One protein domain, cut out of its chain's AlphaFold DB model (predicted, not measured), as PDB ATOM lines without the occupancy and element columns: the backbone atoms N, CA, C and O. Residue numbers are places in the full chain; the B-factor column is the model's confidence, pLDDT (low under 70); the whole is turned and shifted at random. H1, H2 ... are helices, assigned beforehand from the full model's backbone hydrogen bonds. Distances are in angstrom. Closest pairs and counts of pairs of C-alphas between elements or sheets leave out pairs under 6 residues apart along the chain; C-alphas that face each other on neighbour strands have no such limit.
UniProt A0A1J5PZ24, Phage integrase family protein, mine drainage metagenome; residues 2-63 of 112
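What this domain is: This is residues 2 to 63 of the 112 residues of the protein "Phage integrase family protein" of mine drainage metagenome (UniProt A0A1J5PZ24). One long helix, H2, makes much of the length; the unnamed residues 45 to 63 fold back along it, while at its other end the long link leads away to the tiny helix H1. The printed part has 62 residues with two named helices, H1 then H2, and no named strand. The class is all helix, though under half of the residues, 27, are in named elements. The whole is extended, with a radius of gyration of the C-alphas of 19.1 A and spans of 55 by 21 by 18 A.

Where its parts are: Find C-alpha 22 at (99.824, 104.184, 159.991); from there H2, residues 22 to 44, runs 33.1 A to C-alpha 44 at (126.513, 120.169, 148.668). Look back to C-alpha 2 at (101.286, 81.619, 172.699) for H1, residues 2 to 5.

How they stand to each other: H1 and H2 are apart. In H2 every O i to N i+4 pair is within hydrogen-bond range; H1 is too short for such a pair.

The domain as a whole: The C-alphas farthest apart, those of Lys 2 and Lys 46, are 55.8 A apart. The printed part has no cut. The link from H1 to H2, 16 residues, is long, and residues 18 to 23 stand free. Confidence is under 70 at residues 2, 4, 9 to 10 and 47 to 56.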
ATOM      1  N   LYS A   2     100.609  81.042 171.503       69.88
ATOM      2  CA  LYS A   2     101.286  81.619 172.699       69.88
ATOM      3  C   LYS A   2     101.906  83.025 172.548       69.88
ATOM      4  O   LYS A   2     101.955  83.771 173.514       69.88
ATOM      5  N   ILE A   3     102.379  83.402 171.356       74.31
ATOM      6  CA  ILE A   3     103.032  84.712 171.131       74.31
ATOM      7  C   ILE A   3     102.036  85.874 171.266       74.31
ATOM      8  O   ILE A   3     102.391  86.939 171.758       74.31
ATOM      9  N   LEU A   4     100.781  85.665 170.856       67.00
ATOM     10  CA  LEU A   4      99.753  86.707 170.895       67.00
ATOM     11  C   LEU A   4      99.218  86.940 172.313       67.00
ATOM     12  O   LEU A   4      98.805  88.047 172.636       67.00
ATOM     13  N   GLU A   5      99.262  85.921 173.171       73.81
ATOM     14  CA  GLU A   5      98.817  86.017 174.565       73.81
ATOM     15  C   GLU A   5      99.767  86.843 175.441       73.81
ATOM     16  O   GLU A   5      99.322  87.423 176.428       73.81
ATOM     17  N   ALA A   6     101.045  86.932 175.061       79.62
ATOM     18  CA  ALA A   6     102.063  87.717 175.759       79.62
ATOM     19  C   ALA A   6     102.036  89.219 175.409       79.62
ATOM     20  O   ALA A   6     102.722  90.012 176.055       79.62
ATOM     21  N   LEU A   7     101.272  89.627 174.389       73.12
ATOM     22  CA  LEU A   7     101.166  91.031 173.993       73.12
ATOM     23  C   LEU A   7     100.179  91.782 174.907       73.12
ATOM     24  O   LEU A   7      99.132  91.236 175.267       73.12
ATOM     25  N   PRO A   8     100.466  93.048 175.269       75.38
ATOM     26  CA  PRO A   8      99.577  93.846 176.107       75.38
ATOM     27  C   PRO A   8      98.221  94.023 175.416       75.38
ATOM     28  O   PRO A   8      98.117  94.702 174.390       75.38
ATOM     29  N   ARG A   9      97.177  93.410 175.986       69.56
ATOM     30  CA  ARG A   9      95.822  93.426 175.423       69.56
ATOM     31  C   ARG A   9      95.283  94.854 175.389       69.56
ATOM     32  O   ARG A   9      95.277  95.559 176.397       69.56
ATOM     33  N   ASN A  10      94.845  95.293 174.214       69.94
ATOM     34  CA  ASN A  10      94.176  96.575 174.056       69.94
ATOM     35  C   ASN A  10      92.772  96.496 174.676       69.94
ATOM     36  O   ASN A  10      92.055  95.525 174.452       69.94
ATOM     37  N   ILE A  11      92.356  97.539 175.399       74.88
ATOM     38  CA  ILE A  11      91.007  97.656 175.982       74.88
ATOM     39  C   ILE A  11      89.933  97.589 174.883       74.88
ATOM     40  O   ILE A  11      88.843  97.077 175.108       74.88
ATOM     41  N   LYS A  12      90.261  98.049 173.667       73.94
ATOM     42  CA  LYS A  12      89.380  97.981 172.491       73.94
ATOM     43  C   LYS A  12      89.345  96.609 171.797       73.94
ATOM     44  O   LYS A  12      88.610  96.450 170.834       73.94
ATOM     45  N   GLY A  13      90.144  95.638 172.246       76.12
ATOM     46  CA  GLY A  13      90.206  94.291 171.660       76.12
ATOM     47  C   GLY A  13      91.094  94.147 170.416       76.12
ATOM     48  O   GLY A  13      91.275  93.035 169.930       76.12
ATOM     49  N   GLU A  14      91.693  95.228 169.910       74.44
ATOM     50  CA  GLU A  14      92.614  95.163 168.767       74.44
ATOM     51  C   GLU A  14      93.966  94.551 169.164       74.44
ATOM     52  O   GLU A  14      94.558  94.917 170.183       74.44
ATOM     53  N   VAL A  15      94.489  93.652 168.325       74.81
ATOM     54  CA  VAL A  15      95.788  92.987 168.547       74.81
ATOM     55  C   VAL A  15      96.957  93.965 168.393       74.81
ATOM     56  O   VAL A  15      97.936  93.887 169.134       74.81
ATOM     57  N   PHE A  16      96.848  94.920 167.467       76.31
ATOM     58  CA  PHE A  16      97.850  95.957 167.239       76.31
ATOM     59  C   PHE A  16      97.254  97.335 167.509       76.31
ATOM     60  O   PHE A  16      96.174  97.655 167.028       76.31
ATOM     61  N   LYS A  17      97.988  98.185 168.235       75.00
ATOM     62  CA  LYS A  17      97.631  99.596 168.462       75.00
ATOM     63  C   LYS A  17      98.066 100.472 167.279       75.00
ATOM     64  O   LYS A  17      98.769 101.463 167.466       75.00
ATOM     65  N   MET A  18      97.726 100.071 166.058       80.75
ATOM     66  CA  MET A  18      98.017 100.841 164.848       80.75
ATOM     67  C   MET A  18      96.721 101.210 164.150       80.75
ATOM     68  O   MET A  18      95.794 100.415 164.085       80.75
ATOM     69  N   ARG A  19      96.687 102.431 163.622       83.25
ATOM     70  CA  ARG A  19      95.642 102.856 162.697       83.25
ATOM     71  C   ARG A  19      95.904 102.229 161.329       83.25
ATOM     72  O   ARG A  19      97.066 102.043 160.968       83.25
ATOM     73  N   ASP A  20      94.854 101.989 160.554       82.88
ATOM     74  CA  ASP A  20      94.961 101.405 159.209       82.88
ATOM     75  C   ASP A  20      95.875 102.220 158.276       82.88
ATOM     76  O   ASP A  20      96.591 101.671 157.439       82.88
ATOM     77  N   ASP A  21      95.912 103.540 158.466       87.25
ATOM     78  CA  ASP A  21      96.731 104.475 157.696       87.25
ATOM     79  C   ASP A  21      98.169 104.631 158.220       87.25
ATOM     80  O   ASP A  21      98.973 105.330 157.603       87.25
ATOM     81  N   ALA A  22      98.535 103.978 159.329       88.88
ATOM     82  CA  ALA A  22      99.824 104.184 159.991       88.88
ATOM     83  C   ALA A  22     101.022 103.850 159.086       88.88
ATOM     84  O   ALA A  22     102.021 104.573 159.088       88.88
ATOM     85  N   VAL A  23     100.918 102.787 158.280       87.00
ATOM     86  CA  VAL A  23     101.978 102.385 157.340       87.00
ATOM     87  C   VAL A  23     102.122 103.412 156.220       87.00
ATOM     88  O   VAL A  23     103.238 103.839 155.924       87.00
ATOM     89  N   THR A  24     101.001 103.858 155.649       89.00
ATOM     90  CA  THR A  24     100.970 104.882 154.597       89.00
ATOM     91  C   THR A  24     101.565 106.194 155.097       89.00
ATOM     92  O   THR A  24     102.495 106.711 154.486       89.00
ATOM     93  N   GLN A  25     101.129 106.678 156.264       90.62
ATOM     94  CA  GLN A  25     101.669 107.902 156.858       90.62
ATOM     95  C   GLN A  25     103.166 107.784 157.165       90.62
ATOM     96  O   GLN A  25     103.926 108.730 156.959       90.62
ATOM     97  N   SER A  26     103.614 106.633 157.677       90.62
ATOM     98  CA  SER A  26     105.035 106.399 157.935       90.62
ATOM     99  C   SER A  26     105.843 106.432 156.636       90.62
ATOM    100  O   SER A  26     106.910 107.044 156.598       90.62
ATOM    101  N   PHE A  27     105.331 105.817 155.567       90.94
ATOM    102  CA  PHE A  27     105.966 105.832 154.254       90.94
ATOM    103  C   PHE A  27     106.065 107.252 153.689       90.94
ATOM    104  O   PHE A  27     107.158 107.683 153.332       90.94
ATOM    105  N   GLU A  28     104.969 108.011 153.689       89.38
ATOM    106  CA  GLU A  28     104.951 109.404 153.225       89.38
ATOM    107  C   GLU A  28     105.975 110.262 153.977       89.38
ATOM    108  O   GLU A  28     106.790 110.948 153.359       89.38
ATOM    109  N   ARG A  29     106.021 110.148 155.311       92.06
ATOM    110  CA  ARG A  29     107.008 110.856 156.143       92.06
ATOM    111  C   ARG A  29     108.444 110.487 155.776       92.06
ATOM    112  O   ARG A  29     109.316 111.357 155.772       92.06
ATOM    113  N   VAL A  30     108.712 109.210 155.501       90.69
ATOM    114  CA  VAL A  30     110.039 108.748 155.073       90.69
ATOM    115  C   VAL A  30     110.385 109.321 153.703       90.69
ATOM    116  O   VAL A  30     111.485 109.845 153.549       90.69
ATOM    117  N   VAL A  31     109.457 109.319 152.744       87.81
ATOM    118  CA  VAL A  31     109.674 109.910 151.414       87.81
ATOM    119  C   VAL A  31     110.009 111.398 151.527       87.81
ATOM    120  O   VAL A  31     111.010 111.833 150.958       87.81
ATOM    121  N   THR A  32     109.265 112.172 152.324       88.00
ATOM    122  CA  THR A  32     109.568 113.595 152.562       88.00
ATOM    123  C   THR A  32     110.969 113.794 153.147       88.00
ATOM    124  O   THR A  32     111.717 114.666 152.700       88.00
ATOM    125  N   ARG A  33     111.364 112.965 154.124       90.38
ATOM    126  CA  ARG A  33     112.699 113.026 154.745       90.38
ATOM    127  C   ARG A  33     113.811 112.675 153.759       90.38
ATOM    128  O   ARG A  33     114.818 113.379 153.709       90.38
ATOM    129  N   CYS A  34     113.627 111.617 152.973       88.19
ATOM    130  CA  CYS A  34     114.583 111.189 151.957       88.19
ATOM    131  C   CYS A  34     114.765 112.260 150.881       88.19
ATOM    132  O   CYS A  34     115.905 112.575 150.544       88.19
ATOM    133  N   ARG A  35     113.675 112.888 150.419       84.75
ATOM    134  CA  ARG A  35     113.737 114.024 149.486       84.75
ATOM    135  C   ARG A  35     114.548 115.176 150.070       84.75
ATOM    136  O   ARG A  35     115.498 115.629 149.443       84.75
ATOM    137  N   ALA A  36     114.263 115.589 151.304       85.50
ATOM    138  CA  ALA A  36     115.029 116.650 151.957       85.50
ATOM    139  C   ALA A  36     116.528 116.310 152.083       85.50
ATOM    140  O   ALA A  36     117.380 117.177 151.892       85.50
ATOM    141  N   ALA A  37     116.869 115.053 152.388       88.25
ATOM    142  CA  ALA A  37     118.257 114.598 152.449       88.25
ATOM    143  C   ALA A  37     118.935 114.582 151.066       88.25
ATOM    144  O   ALA A  37     120.098 114.969 150.958       88.25
ATOM    145  N   HIS A  38     118.214 114.176 150.019       83.69
ATOM    146  CA  HIS A  38     118.688 114.187 148.631       83.69
ATOM    147  C   HIS A  38     118.997 115.606 148.155       83.69
ATOM    148  O   HIS A  38     120.103 115.867 147.693       83.69
ATOM    149  N   ILE A  39     118.082 116.554 148.395       82.69
ATOM    150  CA  ILE A  39     118.282 117.977 148.077       82.69
ATOM    151  C   ILE A  39     119.549 118.505 148.753       82.69
ATOM    152  O   ILE A  39     120.384 119.136 148.106       82.69
ATOM    153  N   LYS A  40     119.740 118.212 150.045       85.50
ATOM    154  CA  LYS A  40     120.947 118.620 150.780       85.50
ATOM    155  C   LYS A  40     122.226 118.070 150.147       85.50
ATOM    156  O   LYS A  40     123.180 118.829 149.994       85.50
ATOM    157  N   LYS A  41     122.242 116.790 149.754       85.56
ATOM    158  CA  LYS A  41     123.390 116.174 149.063       85.56
ATOM    159  C   LYS A  41     123.670 116.846 147.723       85.56
ATOM    160  O   LYS A  41     124.799 117.248 147.478       85.56
ATOM    161  N   LEU A  42     122.645 117.051 146.899       81.38
ATOM    162  CA  LEU A  42     122.792 117.704 145.595       81.38
ATOM    163  C   LEU A  42     123.295 119.147 145.712       81.38
ATOM    164  O   LEU A  42     124.158 119.565 144.938       81.38
ATOM    165  N   THR A  43     122.796 119.886 146.706       80.44
ATOM    166  CA  THR A  43     123.228 121.265 146.985       80.44
ATOM    167  C   THR A  43     124.695 121.293 147.430       80.44
ATOM    168  O   THR A  43     125.452 122.157 146.991       80.44
ATOM    169  N   ALA A  44     125.120 120.322 148.248       83.56
ATOM    170  CA  ALA A  44     126.513 120.169 148.668       83.56
ATOM    171  C   ALA A  44     127.441 119.777 147.502       83.56
ATOM    172  O   ALA A  44     128.557 120.280 147.404       83.56
ATOM    173  N   GLU A  45     126.965 118.929 146.588       82.94
ATOM    174  CA  GLU A  45     127.703 118.490 145.398       82.94
ATOM    175  C   GLU A  45     127.678 119.519 144.246       82.94
ATOM    176  O   GLU A  45     128.336 119.304 143.230       82.94
ATOM    177  N   LYS A  46     126.950 120.643 144.388       70.69
ATOM    178  CA  LYS A  46     126.732 121.692 143.364       70.69
ATOM    179  C   LYS A  46     126.161 121.178 142.029       70.69
ATOM    180  O   LYS A  46     126.324 121.830 141.000       70.69
ATOM    181  N   LYS A  47     125.493 120.020 142.023       64.69
ATOM    182  CA  LYS A  47     125.098 119.322 140.785       64.69
ATOM    183  C   LYS A  47     123.769 119.781 140.179       64.69
ATOM    184  O   LYS A  47     123.555 119.536 138.994       64.69
ATOM    185  N   SER A  48     122.859 120.406 140.936       60.34
ATOM    186  CA  SER A  48     121.500 120.729 140.437       60.34
ATOM    187  C   SER A  48     120.780 121.795 141.278       60.34
ATOM    188  O   SER A  48     121.081 121.946 142.465       60.34
ATOM    189  N   LYS A  49     119.812 122.519 140.686       61.62
ATOM    190  CA  LYS A  49     118.926 123.457 141.403       61.62
ATOM    191  C   LYS A  49     117.776 122.701 142.090       61.62
ATOM    192  O   LYS A  49     117.332 121.677 141.580       61.62
ATOM    193  N   PRO A  50     117.236 123.214 143.211       59.31
ATOM    194  CA  PRO A  50     116.207 122.519 143.980       59.31
ATOM    195  C   PRO A  50     114.872 122.316 143.246       59.31
ATOM    196  O   PRO A  50     114.160 121.369 143.560       59.31
ATOM    197  N   ALA A  51     114.554 123.158 142.257       60.66
ATOM    198  CA  ALA A  51     113.324 123.054 141.467       60.66
ATOM    199  C   ALA A  51     113.289 121.822 140.539       60.66
ATOM    200  O   ALA A  51     112.210 121.326 140.234       60.66
ATOM    201  N   ASP A  52     114.450 121.289 140.145       62.12
ATOM    202  CA  ASP A  52     114.543 120.113 139.269       62.12
ATOM    203  C   ASP A  52     114.358 118.791 140.043       62.12
ATOM    204  O   ASP A  52     114.284 117.717 139.455       62.12
ATOM    205  N   ILE A  53     114.281 118.848 141.378       58.62
ATOM    206  CA  ILE A  53     114.290 117.663 142.251       58.62
ATOM    207  C   ILE A  53     112.891 117.063 142.402       58.62
ATOM    208  O   ILE A  53     112.756 115.847 142.520       58.62
ATOM    209  N   ASP A  54     111.841 117.885 142.312       60.22
ATOM    210  CA  ASP A  54     110.469 117.382 142.157       60.22
ATOM    211  C   ASP A  54     110.256 116.705 140.790       60.22
ATOM    212  O   ASP A  54     109.295 115.956 140.622       60.22
ATOM    213  N   ALA A  55     111.171 116.924 139.837       63.94
ATOM    214  CA  ALA A  55     111.214 116.250 138.546       63.94
ATOM    215  C   ALA A  55     112.176 115.048 138.512       63.94
ATOM    216  O   ALA A  55     112.233 114.368 137.486       63.94
ATOM    217  N   ASP A  56     112.909 114.756 139.599       69.75
ATOM    218  CA  ASP A  56     113.794 113.591 139.664       69.75
ATOM    219  C   ASP A  56     112.946 112.313 139.519       69.75
ATOM    220  O   ASP A  56     112.126 112.014 140.404       69.75
ATOM    221  N   PRO A  57     113.125 111.532 138.433       71.81
ATOM    222  CA  PRO A  57     112.319 110.345 138.170       71.81
ATOM    223  C   PRO A  57     112.326 109.340 139.326       71.81
ATOM    224  O   PRO A  57     111.369 108.587 139.479       71.81
ATOM    225  N   ALA A  58     113.370 109.340 140.164       70.75
ATOM    226  CA  ALA A  58     113.470 108.453 141.318       70.75
ATOM    227  C   ALA A  58     112.415 108.735 142.404       70.75
ATOM    228  O   ALA A  58     112.088 107.847 143.194       70.75
ATOM    229  N   PHE A  59     111.886 109.961 142.470       71.19
ATOM    230  CA  PHE A  59     110.930 110.379 143.497       71.19
ATOM    231  C   PHE A  59     109.551 110.751 142.947       71.19
ATOM    232  O   PHE A  59     108.613 110.903 143.740       71.19
ATOM    233  N   VAL A  60     109.406 110.875 141.627       75.12
ATOM    234  CA  VAL A  60     108.121 111.110 140.964       75.12
ATOM    235  C   VAL A  60     107.265 109.844 141.055       75.12
ATOM    236  O   VAL A  60     107.679 108.765 140.654       75.12
ATOM    237  N   ASN A  61     106.047 109.977 141.589       80.00
ATOM    238  CA  ASN A  61     105.060 108.893 141.703       80.00
ATOM    239  C   ASN A  61     105.483 107.641 142.499       80.00
ATOM    240  O   ASN A  61     104.786 106.635 142.405       80.00
ATOM    241  N   LEU A  62     106.525 107.702 143.337       84.19
ATOM    242  CA  LEU A  62     106.933 106.575 144.185       84.19
ATOM    243  C   LEU A  62     105.798 106.138 145.135       84.19
ATOM    244  O   LEU A  62     105.308 106.928 145.950       84.19
ATOM    245  N   ARG A  63     105.391 104.869 145.055       86.38
ATOM    246  CA  ARG A  63     104.328 104.265 145.870       86.38
ATOM    247  C   ARG A  63     104.870 103.162 146.770       86.38
ATOM    248  O   ARG A  63     105.907 102.556 146.535       86.38
TER     249      ARG A  63